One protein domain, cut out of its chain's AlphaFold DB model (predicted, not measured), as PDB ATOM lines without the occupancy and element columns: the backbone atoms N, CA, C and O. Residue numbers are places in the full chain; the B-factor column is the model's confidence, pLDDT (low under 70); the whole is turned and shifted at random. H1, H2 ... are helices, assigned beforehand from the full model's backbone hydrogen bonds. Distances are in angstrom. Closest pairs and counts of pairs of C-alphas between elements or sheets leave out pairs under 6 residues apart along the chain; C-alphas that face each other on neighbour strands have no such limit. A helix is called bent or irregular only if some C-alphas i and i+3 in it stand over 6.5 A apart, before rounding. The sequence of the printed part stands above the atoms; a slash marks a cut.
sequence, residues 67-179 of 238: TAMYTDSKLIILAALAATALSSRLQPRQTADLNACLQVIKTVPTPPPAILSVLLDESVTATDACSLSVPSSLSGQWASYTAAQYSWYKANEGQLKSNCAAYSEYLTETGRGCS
ATOM      1  N   THR A  67     171.664 168.768 175.796       43.00
ATOM      2  CA  THR A  67     171.214 168.751 174.393       43.00
ATOM      3  C   THR A  67     171.823 169.875 173.555       43.00
ATOM      4  O   THR A  67     172.132 169.651 172.388       43.00
ATOM      5  N   ALA A  68     172.084 171.046 174.145       42.09
ATOM      6  CA  ALA A  68     172.640 172.194 173.422       42.09
ATOM      7  C   ALA A  68     174.125 172.021 173.038       42.09
ATOM      8  O   ALA A  68     174.547 172.486 171.982       42.09
ATOM      9  N   MET A  69     174.925 171.314 173.848       47.47
ATOM     10  CA  MET A  69     176.327 171.023 173.492       47.47
ATOM     11  C   MET A  69     176.456 169.942 172.407       47.47
ATOM     12  O   MET A  69     177.447 169.899 171.673       47.47
ATOM     13  N   TYR A  70     175.455 169.070 172.280       48.66
ATOM     14  CA  TYR A  70     175.490 167.963 171.324       48.66
ATOM     15  C   TYR A  70     175.144 168.396 169.894       48.66
ATOM     16  O   TYR A  70     175.642 167.815 168.934       48.66
ATOM     17  N   THR A  71     174.328 169.439 169.728       51.06
ATOM     18  CA  THR A  71     174.044 170.022 168.406       51.06
ATOM     19  C   THR A  71     175.270 170.687 167.787       51.06
ATOM     20  O   THR A  71     175.480 170.564 166.587       51.06
ATOM     21  N   ASP A  72     176.109 171.324 168.604       51.59
ATOM     22  CA  ASP A  72     177.314 172.031 168.149       51.59
ATOM     23  C   ASP A  72     178.404 171.047 167.679       51.59
ATOM     24  O   ASP A  72     179.045 171.202 166.640       51.59
ATOM     25  N   SER A  73     178.551 169.937 168.404       52.03
ATOM     26  CA  SER A  73     179.553 168.911 168.107       52.03
ATOM     27  C   SER A  73     179.227 168.059 166.874       52.03
ATOM     28  O   SER A  73     180.147 167.680 166.146       52.03
ATOM     29  N   LYS A  74     177.942 167.831 166.557       59.97
ATOM     30  CA  LYS A  74     177.531 167.198 165.287       59.97
ATOM     31  C   LYS A  74     177.953 168.015 164.063       59.97
ATOM     32  O   LYS A  74     178.375 167.445 163.060       59.97
ATOM     33  N   LEU A  75     177.873 169.340 164.159       58.56
ATOM     34  CA  LEU A  75     178.259 170.239 163.075       58.56
ATOM     35  C   LEU A  75     179.774 170.183 162.858       58.56
ATOM     36  O   LEU A  75     180.215 169.971 161.733       58.56
ATOM     37  N   ILE A  76     180.573 170.243 163.929       62.69
ATOM     38  CA  ILE A  76     182.045 170.150 163.863       62.69
ATOM     39  C   ILE A  76     182.512 168.867 163.150       62.69
ATOM     40  O   ILE A  76     183.431 168.919 162.331       62.69
ATOM     41  N   ILE A  77     181.860 167.728 163.405       62.69
ATOM     42  CA  ILE A  77     182.174 166.458 162.729       62.69
ATOM     43  C   ILE A  77     181.898 166.553 161.223       62.69
ATOM     44  O   ILE A  77     182.691 166.062 160.419       62.69
ATOM     45  N   LEU A  78     180.815 167.222 160.826       62.69
ATOM     46  CA  LEU A  78     180.491 167.418 159.418       62.69
ATOM     47  C   LEU A  78     181.489 168.348 158.720       62.69
ATOM     48  O   LEU A  78     181.892 168.056 157.600       62.69
ATOM     49  N   ALA A  79     181.938 169.416 159.388       59.59
ATOM     50  CA  ALA A  79     183.023 170.266 158.893       59.59
ATOM     51  C   ALA A  79     184.294 169.459 158.649       59.59
ATOM     52  O   ALA A  79     184.919 169.600 157.602       59.59
ATOM     53  N   ALA A  80     184.668 168.613 159.609       59.34
ATOM     54  CA  ALA A  80     185.856 167.781 159.508       59.34
ATOM     55  C   ALA A  80     185.769 166.809 158.321       59.34
ATOM     56  O   ALA A  80     186.727 166.699 157.558       59.34
ATOM     57  N   LEU A  81     184.619 166.152 158.123       59.22
ATOM     58  CA  LEU A  81     184.419 165.243 156.989       59.22
ATOM     59  C   LEU A  81     184.287 165.958 155.645       59.22
ATOM     60  O   LEU A  81     184.839 165.504 154.645       59.22
ATOM     61  N   ALA A  82     183.586 167.087 155.602       57.47
ATOM     62  CA  ALA A  82     183.513 167.904 154.401       57.47
ATOM     63  C   ALA A  82     184.907 168.423 154.035       57.47
ATOM     64  O   ALA A  82     185.289 168.377 152.869       57.47
ATOM     65  N   ALA A  83     185.704 168.844 155.019       57.09
ATOM     66  CA  ALA A  83     187.067 169.301 154.800       57.09
ATOM     67  C   ALA A  83     187.970 168.182 154.267       57.09
ATOM     68  O   ALA A  83     188.713 168.425 153.316       57.09
ATOM     69  N   THR A  84     187.896 166.955 154.796       57.47
ATOM     70  CA  THR A  84     188.674 165.823 154.255       57.47
ATOM     71  C   THR A  84     188.214 165.423 152.851       57.47
ATOM     72  O   THR A  84     189.058 165.185 151.986       57.47
ATOM     73  N   ALA A  85     186.909 165.448 152.570       52.44
ATOM     74  CA  ALA A  85     186.378 165.193 151.231       52.44
ATOM     75  C   ALA A  85     186.798 166.279 150.220       52.44
ATOM     76  O   ALA A  85     187.246 165.965 149.114       52.44
ATOM     77  N   LEU A  86     186.733 167.556 150.605       54.25
ATOM     78  CA  LEU A  86     187.131 168.700 149.776       54.25
ATOM     79  C   LEU A  86     188.647 168.752 149.557       54.25
ATOM     80  O   LEU A  86     189.089 169.113 148.468       54.25
ATOM     81  N   SER A  87     189.441 168.314 150.540       55.53
ATOM     82  CA  SER A  87     190.907 168.237 150.434       55.53
ATOM     83  C   SER A  87     191.360 167.410 149.230       55.53
ATOM     84  O   SER A  87     192.356 167.742 148.595       55.53
ATOM     85  N   SER A  88     190.608 166.360 148.887       54.12
ATOM     86  CA  SER A  88     190.901 165.494 147.739       54.12
ATOM     87  C   SER A  88     190.543 166.111 146.377       54.12
ATOM     88  O   SER A  88     190.967 165.592 145.345       54.12
ATOM     89  N   ARG A  89     189.781 167.218 146.353       53.94
ATOM     90  CA  ARG A  89     189.274 167.860 145.125       53.94
ATOM     91  C   ARG A  89     189.813 169.267 144.860       53.94
ATOM     92  O   ARG A  89     189.482 169.848 143.828       53.94
ATOM     93  N   LEU A  90     190.648 169.815 145.741       54.00
ATOM     94  CA  LEU A  90     191.275 171.118 145.520       54.00
ATOM     95  C   LEU A  90     192.299 171.024 144.380       54.00
ATOM     96  O   LEU A  90     193.280 170.284 144.463       54.00
ATOM     97  N   GLN A  91     192.084 171.788 143.305       59.88
ATOM     98  CA  GLN A  91     193.081 171.913 142.244       59.88
ATOM     99  C   GLN A  91     194.339 172.632 142.774       59.88
ATOM    100  O   GLN A  91     194.212 173.546 143.594       59.88
ATOM    101  N   PRO A  92     195.545 172.325 142.253       56.12
ATOM    102  CA  PRO A  92     196.814 172.898 142.728       56.12
ATOM    103  C   PRO A  92     196.902 174.434 142.720       56.12
ATOM    104  O   PRO A  92     197.811 175.002 143.313       56.12
ATOM    105  N   ARG A  93     195.992 175.129 142.026       50.06
ATOM    106  CA  ARG A  93     195.956 176.600 141.959       50.06
ATOM    107  C   ARG A  93     195.076 177.265 143.020       50.06
ATOM    108  O   ARG A  93     195.150 178.478 143.163       50.06
ATOM    109  N   GLN A  94     194.281 176.506 143.777       56.50
ATOM    110  CA  GLN A  94     193.444 177.038 144.865       56.50
ATOM    111  C   GLN A  94     194.117 176.954 146.249       56.50
ATOM    112  O   GLN A  94     193.526 177.340 147.251       56.50
ATOM    113  N   THR A  95     195.358 176.467 146.335       53.81
ATOM    114  CA  THR A  95     196.016 176.138 147.612       53.81
ATOM    115  C   THR A  95     196.864 177.259 148.217       53.81
ATOM    116  O   THR A  95     197.336 177.098 149.340       53.81
ATOM    117  N   ALA A  96     197.078 178.381 147.515       55.22
ATOM    118  CA  ALA A  96     198.021 179.416 147.957       55.22
ATOM    119  C   ALA A  96     197.588 180.128 149.257       55.22
ATOM    120  O   ALA A  96     198.439 180.413 150.092       55.22
ATOM    121  N   ASP A  97     196.281 180.328 149.463       56.75
ATOM    122  CA  ASP A  97     195.715 180.952 150.677       56.75
ATOM    123  C   ASP A  97     195.200 179.911 151.701       56.75
ATOM    124  O   ASP A  97     195.039 180.182 152.886       56.75
ATOM    125  N   LEU A  98     194.991 178.657 151.275       65.56
ATOM    126  CA  LEU A  98     194.419 177.602 152.127       65.56
ATOM    127  C   LEU A  98     195.431 176.889 153.030       65.56
ATOM    128  O   LEU A  98     195.032 176.076 153.864       65.56
ATOM    129  N   ASN A  99     196.733 177.138 152.872       78.38
ATOM    130  CA  ASN A  99     197.752 176.323 153.535       78.38
ATOM    131  C   ASN A  99     197.690 176.452 155.068       78.38
ATOM    132  O   ASN A  99     197.758 175.440 155.758       78.38
ATOM    133  N   ALA A 100     197.486 177.659 155.609       82.31
ATOM    134  CA  ALA A 100     197.391 177.872 157.058       82.31
ATOM    135  C   ALA A 100     196.154 177.185 157.665       82.31
ATOM    136  O   ALA A 100     196.264 176.510 158.687       82.31
ATOM    137  N   CYS A 101     194.997 177.281 157.001       82.69
ATOM    138  CA  CYS A 101     193.787 176.555 157.398       82.69
ATOM    139  C   CYS A 101     193.993 175.033 157.343       82.69
ATOM    140  O   CYS A 101     193.639 174.315 158.278       82.69
ATOM    141  N   LEU A 102     194.630 174.535 156.278       83.94
ATOM    142  CA  LEU A 102     194.941 173.114 156.112       83.94
ATOM    143  C   LEU A 102     195.845 172.576 157.221       83.94
ATOM    144  O   LEU A 102     195.650 171.438 157.639       83.94
ATOM    145  N   GLN A 103     196.818 173.354 157.708       86.88
ATOM    146  CA  GLN A 103     197.655 172.920 158.832       86.88
ATOM    147  C   GLN A 103     196.823 172.694 160.098       86.88
ATOM    148  O   GLN A 103     197.024 171.692 160.776       86.88
ATOM    149  N   VAL A 104     195.849 173.568 160.375       86.62
ATOM    150  CA  VAL A 104     194.933 173.400 161.513       86.62
ATOM    151  C   VAL A 104     194.064 172.161 161.296       86.62
ATOM    152  O   VAL A 104     194.057 171.263 162.135       86.62
ATOM    153  N   ILE A 105     193.411 172.041 160.137       84.31
ATOM    154  CA  ILE A 105     192.502 170.925 159.815       84.31
ATOM    155  C   ILE A 105     193.211 169.560 159.852       84.31
ATOM    156  O   ILE A 105     192.616 168.569 160.264       84.31
ATOM    157  N   LYS A 106     194.494 169.476 159.488       86.06
ATOM    158  CA  LYS A 106     195.265 168.220 159.566       86.06
ATOM    159  C   LYS A 106     195.431 167.677 160.988       86.06
ATOM    160  O   LYS A 106     195.751 166.504 161.140       86.06
ATOM    161  N   THR A 107     195.230 168.506 162.013       90.94
ATOM    162  CA  THR A 107     195.324 168.095 163.425       90.94
ATOM    163  C   THR A 107     194.003 167.589 164.001       90.94
ATOM    164  O   THR A 107     193.959 167.180 165.160       90.94
ATOM    165  N   VAL A 108     192.931 167.608 163.203       86.75
ATOM    166  CA  VAL A 108     191.619 167.090 163.588       86.75
ATOM    167  C   VAL A 108     191.736 165.619 164.014       86.75
ATOM    168  O   VAL A 108     192.333 164.818 163.285       86.75
ATOM    169  N   PRO A 109     191.148 165.223 165.160       87.75
ATOM    170  CA  PRO A 109     191.079 163.830 165.573       87.75
ATOM    171  C   PRO A 109     190.514 162.951 164.458       87.75
ATOM    172  O   PRO A 109     189.437 163.210 163.926       87.75
ATOM    173  N   THR A 110     191.241 161.896 164.099       87.94
ATOM    174  CA  THR A 110     190.775 160.934 163.094       87.94
ATOM    175  C   THR A 110     189.696 160.031 163.703       87.94
ATOM    176  O   THR A 110     189.886 159.543 164.823       87.94
ATOM    177  N   PRO A 111     188.564 159.789 163.015       83.62
ATOM    178  CA  PRO A 111     187.530 158.897 163.521       83.62
ATOM    179  C   PRO A 111     188.045 157.456 163.659       83.62
ATOM    180  O   PRO A 111     188.819 156.992 162.818       83.62
ATOM    181  N   PRO A 112     187.592 156.710 164.682       87.56
ATOM    182  CA  PRO A 112     187.803 155.269 164.764       87.56
ATOM    183  C   PRO A 112     187.324 154.547 163.489       87.56
ATOM    184  O   PRO A 112     186.285 154.928 162.944       87.56
ATOM    185  N   PRO A 113     187.994 153.466 163.041       87.12
ATOM    186  CA  PRO A 113     187.642 152.774 161.796       87.12
ATOM    187  C   PRO A 113     186.182 152.309 161.722       87.12
ATOM    188  O   PRO A 113     185.558 152.414 160.677       87.12
ATOM    189  N   ALA A 114     185.610 151.854 162.840       85.88
ATOM    190  CA  ALA A 114     184.219 151.402 162.879       85.88
ATOM    191  C   ALA A 114     183.209 152.547 162.668       85.88
ATOM    192  O   ALA A 114     182.163 152.343 162.061       85.88
ATOM    193  N   ILE A 115     183.540 153.758 163.130       83.44
ATOM    194  CA  ILE A 115     182.757 154.971 162.866       83.44
ATOM    195  C   ILE A 115     182.943 155.394 161.415       83.44
ATOM    196  O   ILE A 115     181.967 155.713 160.744       83.44
ATOM    197  N   LEU A 116     184.178 155.344 160.910       84.94
ATOM    198  CA  LEU A 116     184.473 155.682 159.523       84.94
ATOM    199  C   LEU A 116     183.651 154.827 158.547       84.94
ATOM    200  O   LEU A 116     183.088 155.380 157.613       84.94
ATOM    201  N   SER A 117     183.498 153.524 158.797       84.06
ATOM    202  CA  SER A 117     182.657 152.655 157.961       84.06
ATOM    203  C   SER A 117     181.185 153.072 157.926       84.06
ATOM    204  O   SER A 117     180.566 152.972 156.877       84.06
ATOM    205  N   VAL A 118     180.628 153.564 159.040       80.38
ATOM    206  CA  VAL A 118     179.246 154.084 159.076       80.38
ATOM    207  C   VAL A 118     179.140 155.413 158.334       80.38
ATOM    208  O   VAL A 118     178.142 155.676 157.680       80.38
ATOM    209  N   LEU A 119     180.163 156.262 158.429       76.44
ATOM    210  CA  LEU A 119     180.156 157.576 157.782       76.44
ATOM    211  C   LEU A 119     180.442 157.508 156.279       76.44
ATOM    212  O   LEU A 119     180.069 158.425 155.555       76.44
ATOM    213  N   LEU A 120     181.125 156.456 155.829       75.69
ATOM    214  CA  LEU A 120     181.378 156.170 154.417       75.69
ATOM    215  C   LEU A 120     180.279 155.318 153.776       75.69
ATOM    216  O   LEU A 120     180.357 155.040 152.582       75.69
ATOM    217  N   ASP A 121     179.281 154.890 154.546       76.62
ATOM    218  CA  ASP A 121     178.119 154.207 153.999       76.62
ATOM    219  C   ASP A 121     177.352 155.183 153.092       76.62
ATOM    220  O   ASP A 121     176.952 156.265 153.523       76.62
ATOM    221  N   GLU A 122     177.160 154.816 151.823       61.44
ATOM    222  CA  GLU A 122     176.524 155.674 150.811       61.44
ATOM    223  C   GLU A 122     175.081 156.061 151.165       61.44
ATOM    224  O   GLU A 122     174.546 157.037 150.630       61.44
ATOM    225  N   SER A 123     174.445 155.333 152.089       59.81
ATOM    226  CA  SER A 123     173.133 155.695 152.628       59.81
ATOM    227  C   SER A 123     173.161 156.981 153.467       59.81
ATOM    228  O   SER A 123     172.143 157.672 153.578       59.81
ATOM    229  N   VAL A 124     174.326 157.362 153.999       59.25
ATOM    230  CA  VAL A 124     174.542 158.617 154.723       59.25
ATOM    231  C   VAL A 124     174.847 159.722 153.715       59.25
ATOM    232  O   VAL A 124     175.986 160.123 153.476       59.25
ATOM    233  N   THR A 125     173.795 160.241 153.087       52.22
ATOM    234  CA  THR A 125     173.940 161.391 152.191       52.22
ATOM    235  C   THR A 125     174.369 162.635 152.979       52.22
ATOM    236  O   THR A 125     173.782 162.983 154.004       52.22
ATOM    237  N   ALA A 126     175.376 163.355 152.470       50.28
ATOM    238  CA  ALA A 126     175.918 164.578 153.083       50.28
ATOM    239  C   ALA A 126     174.879 165.703 153.290       50.28
ATOM    240  O   ALA A 126     175.164 166.711 153.932       50.28
ATOM    241  N   THR A 127     173.676 165.539 152.737       48.75
ATOM    242  CA  THR A 127     172.543 166.459 152.837       48.75
ATOM    243  C   THR A 127     171.837 166.455 154.188       48.75
ATOM    244  O   THR A 127     171.153 167.431 154.477       48.75
ATOM    245  N   ASP A 128     171.992 165.416 155.015       54.00
ATOM    246  CA  ASP A 128     171.206 165.289 156.248       54.00
ATOM    247  C   ASP A 128     172.064 164.905 157.464       54.00
ATOM    248  O   ASP A 128     171.842 163.942 158.192       54.00
ATOM    249  N   ALA A 129     173.088 165.721 157.706       57.25
ATOM    250  CA  ALA A 129     173.989 165.621 158.858       57.25
ATOM    251  C   ALA A 129     173.277 165.548 160.218       57.25
ATOM    252  O   ALA A 129     173.812 165.043 161.208       57.25
ATOM    253  N   CYS A 130     172.063 166.085 160.271       65.25
ATOM    254  CA  CYS A 130     171.248 166.129 161.464       65.25
ATOM    255  C   CYS A 130     170.533 164.798 161.729       65.25
ATOM    256  O   CYS A 130     170.298 164.477 162.896       65.25
ATOM    257  N   SER A 131     170.248 164.001 160.695       67.06
ATOM    258  CA  SER A 131     169.583 162.698 160.811       67.06
ATOM    259  C   SER A 131     170.549 161.517 160.949       67.06
ATOM    260  O   SER A 131     170.105 160.373 161.041       67.06
ATOM    261  N   LEU A 132     171.860 161.779 161.049       72.00
ATOM    262  CA  LEU A 132     172.877 160.742 161.210       72.00
ATOM    263  C   LEU A 132     172.610 159.917 162.477       72.00
ATOM    264  O   LEU A 132     172.767 160.393 163.609       72.00
ATOM    265  N   SER A 133     172.183 158.675 162.254       77.25
ATOM    266  CA  SER A 133     171.872 157.702 163.291       77.25
ATOM    267  C   SER A 133     173.023 156.718 163.412       77.25
ATOM    268  O   SER A 133     173.314 155.960 162.490       77.25
ATOM    269  N   VAL A 134     173.713 156.760 164.549       81.50
ATOM    270  CA  VAL A 134     174.832 155.860 164.824       81.50
ATOM    271  C   VAL A 134     174.293 154.597 165.494       81.50
ATOM    272  O   VAL A 134     173.540 154.717 166.465       81.50
ATOM    273  N   PRO A 135     174.684 153.392 165.039       84.19
ATOM    274  CA  PRO A 135     174.302 152.148 165.695       84.19
ATOM    275  C   PRO A 135     174.646 152.175 167.188       84.19
ATOM    276  O   PRO A 135     175.721 152.635 167.582       84.19
ATOM    277  N   SER A 136     173.769 151.633 168.034       84.69
ATOM    278  CA  SER A 136     173.981 151.601 169.488       84.69
ATOM    279  C   SER A 136     175.281 150.890 169.885       84.69
ATOM    280  O   SER A 136     175.923 151.297 170.853       84.69
ATOM    281  N   SER A 137     175.725 149.909 169.092       87.31
ATOM    282  CA  SER A 137     177.012 149.213 169.242       87.31
ATOM    283  C   SER A 137     178.234 150.134 169.143       87.31
ATOM    284  O   SER A 137     179.283 149.818 169.700       87.31
ATOM    285  N   LEU A 138     178.106 151.282 168.476       88.50
ATOM    286  CA  LEU A 138     179.172 152.272 168.294       88.50
ATOM    287  C   LEU A 138     178.960 153.539 169.127       88.50
ATOM    288  O   LEU A 138     179.810 154.426 169.102       88.50
ATOM    289  N   SER A 139     177.876 153.620 169.905       87.31
ATOM    290  CA  SER A 139     177.519 154.801 170.707       87.31
ATOM    291  C   SER A 139     178.643 155.267 171.643       87.31
ATOM    292  O   SER A 139     178.925 156.462 171.713       87.31
ATOM    293  N   GLY A 140     179.340 154.335 172.302       89.25
ATOM    294  CA  GLY A 140     180.482 154.650 173.164       89.25
ATOM    295  C   GLY A 140     181.654 155.258 172.388       89.25
ATOM    296  O   GLY A 140     182.163 156.314 172.761       89.25
ATOM    297  N   GLN A 141     182.038 154.642 171.264       87.81
ATOM    298  CA  GLN A 141     183.100 155.175 170.401       87.81
ATOM    299  C   GLN A 141     182.712 156.537 169.819       87.81
ATOM    300  O   GLN A 141     183.552 157.430 169.713       87.81
ATOM    301  N   TRP A 142     181.438 156.705 169.464       87.69
ATOM    302  CA  TRP A 142     180.915 157.942 168.900       87.69
ATOM    303  C   TRP A 142     180.955 159.075 169.915       87.69
ATOM    304  O   TRP A 142     181.420 160.165 169.587       87.69
ATOM    305  N   ALA A 143     180.549 158.815 171.158       85.75
ATOM    306  CA  ALA A 143     180.633 159.790 172.237       85.75
ATOM    307  C   ALA A 143     182.086 160.218 172.500       85.75
ATOM    308  O   ALA A 143     182.362 161.417 172.578       85.75
ATOM    309  N   SER A 144     183.029 159.268 172.568       88.50
ATOM    310  CA  SER A 144     184.455 159.577 172.745       88.50
ATOM    311  C   SER A 144     185.027 160.393 171.585       88.50
ATOM    312  O   SER A 144     185.728 161.378 171.816       88.50
ATOM    313  N   TYR A 145     184.704 160.028 170.343       87.00
ATOM    314  CA  TYR A 145     185.137 160.770 169.159       87.00
ATOM    315  C   TYR A 145     184.549 162.188 169.119       87.00
ATOM    316  O   TYR A 145     185.274 163.156 168.899       87.00
ATOM    317  N   THR A 146     183.255 162.327 169.411       82.88
ATOM    318  CA  THR A 146     182.550 163.618 169.465       82.88
ATOM    319  C   THR A 146     183.153 164.536 170.531       82.88
ATOM    320  O   THR A 146     183.366 165.723 170.283       82.88
ATOM    321  N   ALA A 147     183.499 163.988 171.699       84.75
ATOM    322  CA  ALA A 147     184.174 164.733 172.759       84.75
ATOM    323  C   ALA A 147     185.588 165.181 172.349       84.75
ATOM    324  O   ALA A 147     185.955 166.334 172.584       84.75
ATOM    325  N   ALA A 148     186.363 164.303 171.700       85.69
ATOM    326  CA  ALA A 148     187.691 164.641 171.188       85.69
ATOM    327  C   ALA A 148     187.622 165.760 170.139       85.69
ATOM    328  O   ALA A 148     188.395 166.714 170.201       85.69
ATOM    329  N   GLN A 149     186.653 165.683 169.225       84.12
ATOM    330  CA  GLN A 149     186.411 166.706 168.211       84.12
ATOM    331  C   GLN A 149     186.032 168.054 168.820       84.12
ATOM    332  O   GLN A 149     186.588 169.087 168.451       84.12
ATOM    333  N   TYR A 150     185.124 168.050 169.795       81.50
ATOM    334  CA  TYR A 150     184.730 169.271 170.489       81.50
ATOM    335  C   TYR A 150     185.904 169.913 171.239       81.50
ATOM    336  O   TYR A 150     186.113 171.125 171.156       81.50
ATOM    337  N   SER A 151     186.702 169.105 171.942       86.56
ATOM    338  CA  SER A 151     187.894 169.584 172.645       86.56
ATOM    339  C   SER A 151     188.928 170.164 171.677       86.56
ATOM    340  O   SER A 151     189.439 171.259 171.920       86.56
ATOM    341  N   TRP A 152     189.177 169.482 170.556       91.12
ATOM    342  CA  TRP A 152     190.051 169.975 169.496       91.12
ATOM    343  C   TRP A 152     189.553 171.307 168.927       91.12
ATOM    344  O   TRP A 152     190.328 172.258 168.837       91.12
ATOM    345  N   TYR A 153     188.262 171.412 168.608       86.31
ATOM    346  CA  TYR A 153     187.668 172.642 168.091       86.31
ATOM    347  C   TYR A 153     187.863 173.798 169.066       86.31
ATOM    348  O   TYR A 153     188.349 174.853 168.672       86.31
ATOM    349  N   LYS A 154     187.561 173.595 170.354       87.12
ATOM    350  CA  LYS A 154     187.750 174.628 171.379       87.12
ATOM    351  C   LYS A 154     189.203 175.078 171.503       87.12
ATOM    352  O   LYS A 154     189.447 176.268 171.671       87.12
ATOM    353  N   ALA A 155     190.154 174.156 171.382       91.12
ATOM    354  CA  ALA A 155     191.576 174.486 171.407       91.12
ATOM    355  C   ALA A 155     192.038 175.251 170.150       91.12
ATOM    356  O   ALA A 155     192.957 176.063 170.233       91.12
ATOM    357  N   ASN A 156     191.394 175.023 169.002       88.94
ATOM    358  CA  ASN A 156     191.807 175.571 167.706       88.94
ATOM    359  C   ASN A 156     190.884 176.682 167.174       88.94
ATOM    360  O   ASN A 156     191.154 177.236 166.111       88.94
ATOM    361  N   GLU A 157     189.828 177.060 167.901       85.69
ATOM    362  CA  GLU A 157     188.802 178.020 167.462       85.69
ATOM    363  C   GLU A 157     189.411 179.356 167.005       85.69
ATOM    364  O   GLU A 157     189.007 179.913 165.986       85.69
ATOM    365  N   GLY A 158     190.417 179.858 167.727       88.12
ATOM    366  CA  GLY A 158     191.123 181.087 167.354       88.12
ATOM    367  C   GLY A 158     191.866 180.963 166.022       88.12
ATOM    368  O   GLY A 158     191.764 181.853 165.181       88.12
ATOM    369  N   GLN A 159     192.553 179.837 165.806       88.88
ATOM    370  CA  GLN A 159     193.287 179.567 164.567       88.88
ATOM    371  C   GLN A 159     192.342 179.319 163.390       88.88
ATOM    372  O   GLN A 159     192.623 179.752 162.277       88.88
ATOM    373  N   LEU A 160     191.205 178.664 163.626       85.00
ATOM    374  CA  LEU A 160     190.171 178.476 162.611       85.00
ATOM    375  C   LEU A 160     189.592 179.824 162.171       85.00
ATOM    376  O   LEU A 160     189.500 180.086 160.976       85.00
ATOM    377  N   LYS A 161     189.292 180.724 163.115       85.00
ATOM    378  CA  LYS A 161     188.805 182.078 162.803       85.00
ATOM    379  C   LYS A 161     189.813 182.915 162.019       85.00
ATOM    380  O   LYS A 161     189.401 183.662 161.139       85.00
ATOM    381  N   SER A 162     191.102 182.832 162.352       86.69
ATOM    382  CA  SER A 162     192.130 183.664 161.715       86.69
ATOM    383  C   SER A 162     192.619 183.106 160.383       86.69
ATOM    384  O   SER A 162     192.949 183.878 159.488       86.69
ATOM    385  N   ASN A 163     192.687 181.778 160.254       85.25
ATOM    386  CA  ASN A 163     193.378 181.129 159.140       85.25
ATOM    387  C   ASN A 163     192.418 180.550 158.097       85.25
ATOM    388  O   ASN A 163     192.859 180.248 156.993       85.25
ATOM    389  N   CYS A 164     191.133 180.373 158.421       82.12
ATOM    390  CA  CYS A 164     190.137 179.818 157.508       82.12
ATOM    391  C   CYS A 164     189.118 180.893 157.106       82.12
ATOM    392  O   CYS A 164     188.150 181.139 157.821       82.12
ATOM    393  N   ALA A 165     189.288 181.499 155.927       78.25
ATOM    394  CA  ALA A 165     188.384 182.542 155.423       78.25
ATOM    395  C   ALA A 165     186.911 182.085 155.330       78.25
ATOM    396  O   ALA A 165     186.001 182.861 155.600       78.25
ATOM    397  N   ALA A 166     186.681 180.801 155.031       72.38
ATOM    398  CA  ALA A 166     185.348 180.198 154.954       72.38
ATOM    399  C   ALA A 166     184.707 179.903 156.328       72.38
ATOM    400  O   ALA A 166     183.576 179.429 156.397       72.38
ATOM    401  N   TYR A 167     185.410 180.147 157.439       73.94
ATOM    402  CA  TYR A 167     184.928 179.791 158.774       73.94
ATOM    403  C   TYR A 167     183.664 180.566 159.188       73.94
ATOM    404  O   TYR A 167     182.766 180.009 159.818       73.94
ATOM    405  N   SER A 168     183.561 181.843 158.818       68.31
ATOM    406  CA  SER A 168     182.387 182.681 159.103       68.31
ATOM    407  C   SER A 168     181.153 182.261 158.296       68.31
ATOM    408  O   SER A 168     180.042 182.218 158.833       68.31
ATOM    409  N   GLU A 169     181.343 181.907 157.025       68.31
ATOM    410  CA  GLU A 169     180.296 181.356 156.158       68.31
ATOM    411  C   GLU A 169     179.814 180.003 156.683       68.31
ATOM    412  O   GLU A 169     178.611 179.763 156.787       68.31
ATOM    413  N   TYR A 170     180.757 179.164 157.118       64.50
ATOM    414  CA  TYR A 170     180.473 177.877 157.732       64.50
ATOM    415  C   TYR A 170     179.585 178.019 158.976       64.50
ATOM    416  O   TYR A 170     178.523 177.403 159.024       64.50
ATOM    417  N   LEU A 171     179.944 178.887 159.932       64.38
ATOM    418  CA  LEU A 171     179.130 179.122 161.135       64.38
ATOM    419  C   LEU A 171     177.708 179.593 160.808       64.38
ATOM    420  O   LEU A 171     176.763 179.253 161.521       64.38
ATOM    421  N   THR A 172     177.550 180.367 159.735       58.59
ATOM    422  CA  THR A 172     176.249 180.885 159.300       58.59
ATOM    423  C   THR A 172     175.366 179.774 158.734       58.59
ATOM    424  O   THR A 172     174.162 179.751 158.996       58.59
ATOM    425  N   GLU A 173     175.951 178.829 157.999       55.06
ATOM    426  CA  GLU A 173     175.208 177.731 157.382       55.06
ATOM    427  C   GLU A 173     174.933 176.592 158.370       55.06
ATOM    428  O   GLU A 173     173.815 176.082 158.439       55.06
ATOM    429  N   THR A 174     175.894 176.259 159.233       53.25
ATOM    430  CA  THR A 174     175.695 175.255 160.287       53.25
ATOM    431  C   THR A 174     174.842 175.767 161.443       53.25
ATOM    432  O   THR A 174     174.124 174.996 162.082       53.25
ATOM    433  N   GLY A 175     174.841 177.082 161.675       45.84
ATOM    434  CA  GLY A 175     173.946 177.759 162.614       45.84
ATOM    435  C   GLY A 175     172.463 177.679 162.228       45.84
ATOM    436  O   GLY A 175     171.611 177.934 163.079       45.84
ATOM    437  N   ARG A 176     172.127 177.249 160.997       49.19
ATOM    438  CA  ARG A 176     170.740 176.928 160.593       49.19
ATOM    439  C   ARG A 176     170.196 175.633 161.201       49.19
ATOM    440  O   ARG A 176     169.071 175.263 160.889       49.19
ATOM    441  N   GLY A 177     170.951 175.006 162.104       48.22
ATOM    442  CA  GLY A 177     170.434 174.204 163.203       48.22
ATOM    443  C   GLY A 177     169.835 172.864 162.795       48.22
ATOM    444  O   GLY A 177     168.801 172.784 162.134       48.22
ATOM    445  N   CYS A 178     170.403 171.794 163.352       53.22
ATOM    446  CA  CYS A 178     169.730 170.510 163.529       53.22
ATOM    447  C   CYS A 178     168.539 170.641 164.493       53.22
ATOM    448  O   CYS A 178     168.510 170.046 165.566       53.22
ATOM    449  N   SER A 179     167.551 171.444 164.115       42.50
ATOM    450  CA  SER A 179     166.416 171.854 164.943       42.50
ATOM    451  C   SER A 179     165.336 170.768 165.032       42.50
ATOM    452  O   SER A 179     164.383 170.911 165.788       42.50
TER     453      SER A 179
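This is residues 67 to 179 of the 238 residues of the protein "Infection structure specific protein" of Ustilaginoidea virens (UniProt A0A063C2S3). Two long helices, H1 and H4, cross as an X at 73 degrees, with the short helices H2 and H3 packed on H4 towards its two ends. H4 kinks near residue 156, and after it the chain folds back into the short H5, which passes the other side of H1. The printed part has 113 residues, with five named helices in the order H1, H2, H3, H4, H5 and no named strand, and its class is all helix. It is compact, with a radius of gyration of the C-alphas of 14.3 A, and only just elongated, spanning 42 by 28 by 24 A.

Begin at H1, residues 67 to 87, and look from its residues 73 to 77 to residues 146 to 153 of the hub H4, residues 136 to 163. There the two touch about perpendicular at 73 degrees, and the closest C-alphas, of Ser 73 and Tyr 150, are 5.7 A apart. Next comes H2, residues 99 to 105, which touches residues 156 to 163 of H4 at a shallow tilt of 31 degrees, opposite ways; their closest C-alphas, of Cys 101 and Asn 163, are 4.9 A apart. H3, residues 113 to 119, touches residues 138 to 142 of H4 about perpendicular at 80 degrees, with the closest C-alphas, of Ile 115 and Trp 142, 7.0 A apart. H5, residues 167 to 174, touches H4 only at the corner, and only just, with 3 pairs of C-alphas within 8 A; the closest are those of Lys 161 and Tyr 167, 6.0 A apart. H5 is close to H1 but not clearly touching, with the closest C-alphas, of Leu 75 and Thr 174, 6.3 A apart. H1 and H3 are apart. Each O i to N i+4 pair is within hydrogen-bond range in H2 and H5, against 15 of 17 in H1, 2 of 3 in H3 and 20 of 24 in H4.

Find C-alpha 67 at (171.214, 168.751, 174.393); from there H1 runs 31.0 A to Ser 87. H2 and H3 are each 9.8 A long. Find C-alpha 136 at (173.981, 151.601, 169.488); H4 runs 36.8 A to Asn 163. It has a kink of 61 degrees near residue 156 and is irregular there, with C-alphas 155 and 158 7.8 A apart. H5, 10.4 A long, ends with C-alpha 174 at (175.695, 175.255, 160.287).

The two C-alphas farthest apart are those of Arg 93 and Ser 136, 43.2 A. The printed part has no cut. The links from H1 to H2 and from H3 to H4, residues 120 to 135, are long. The mean pLDDT of the printed part is 70.8, and it is under 70 at residues 67 to 98, 122 to 131 and 168 to 179.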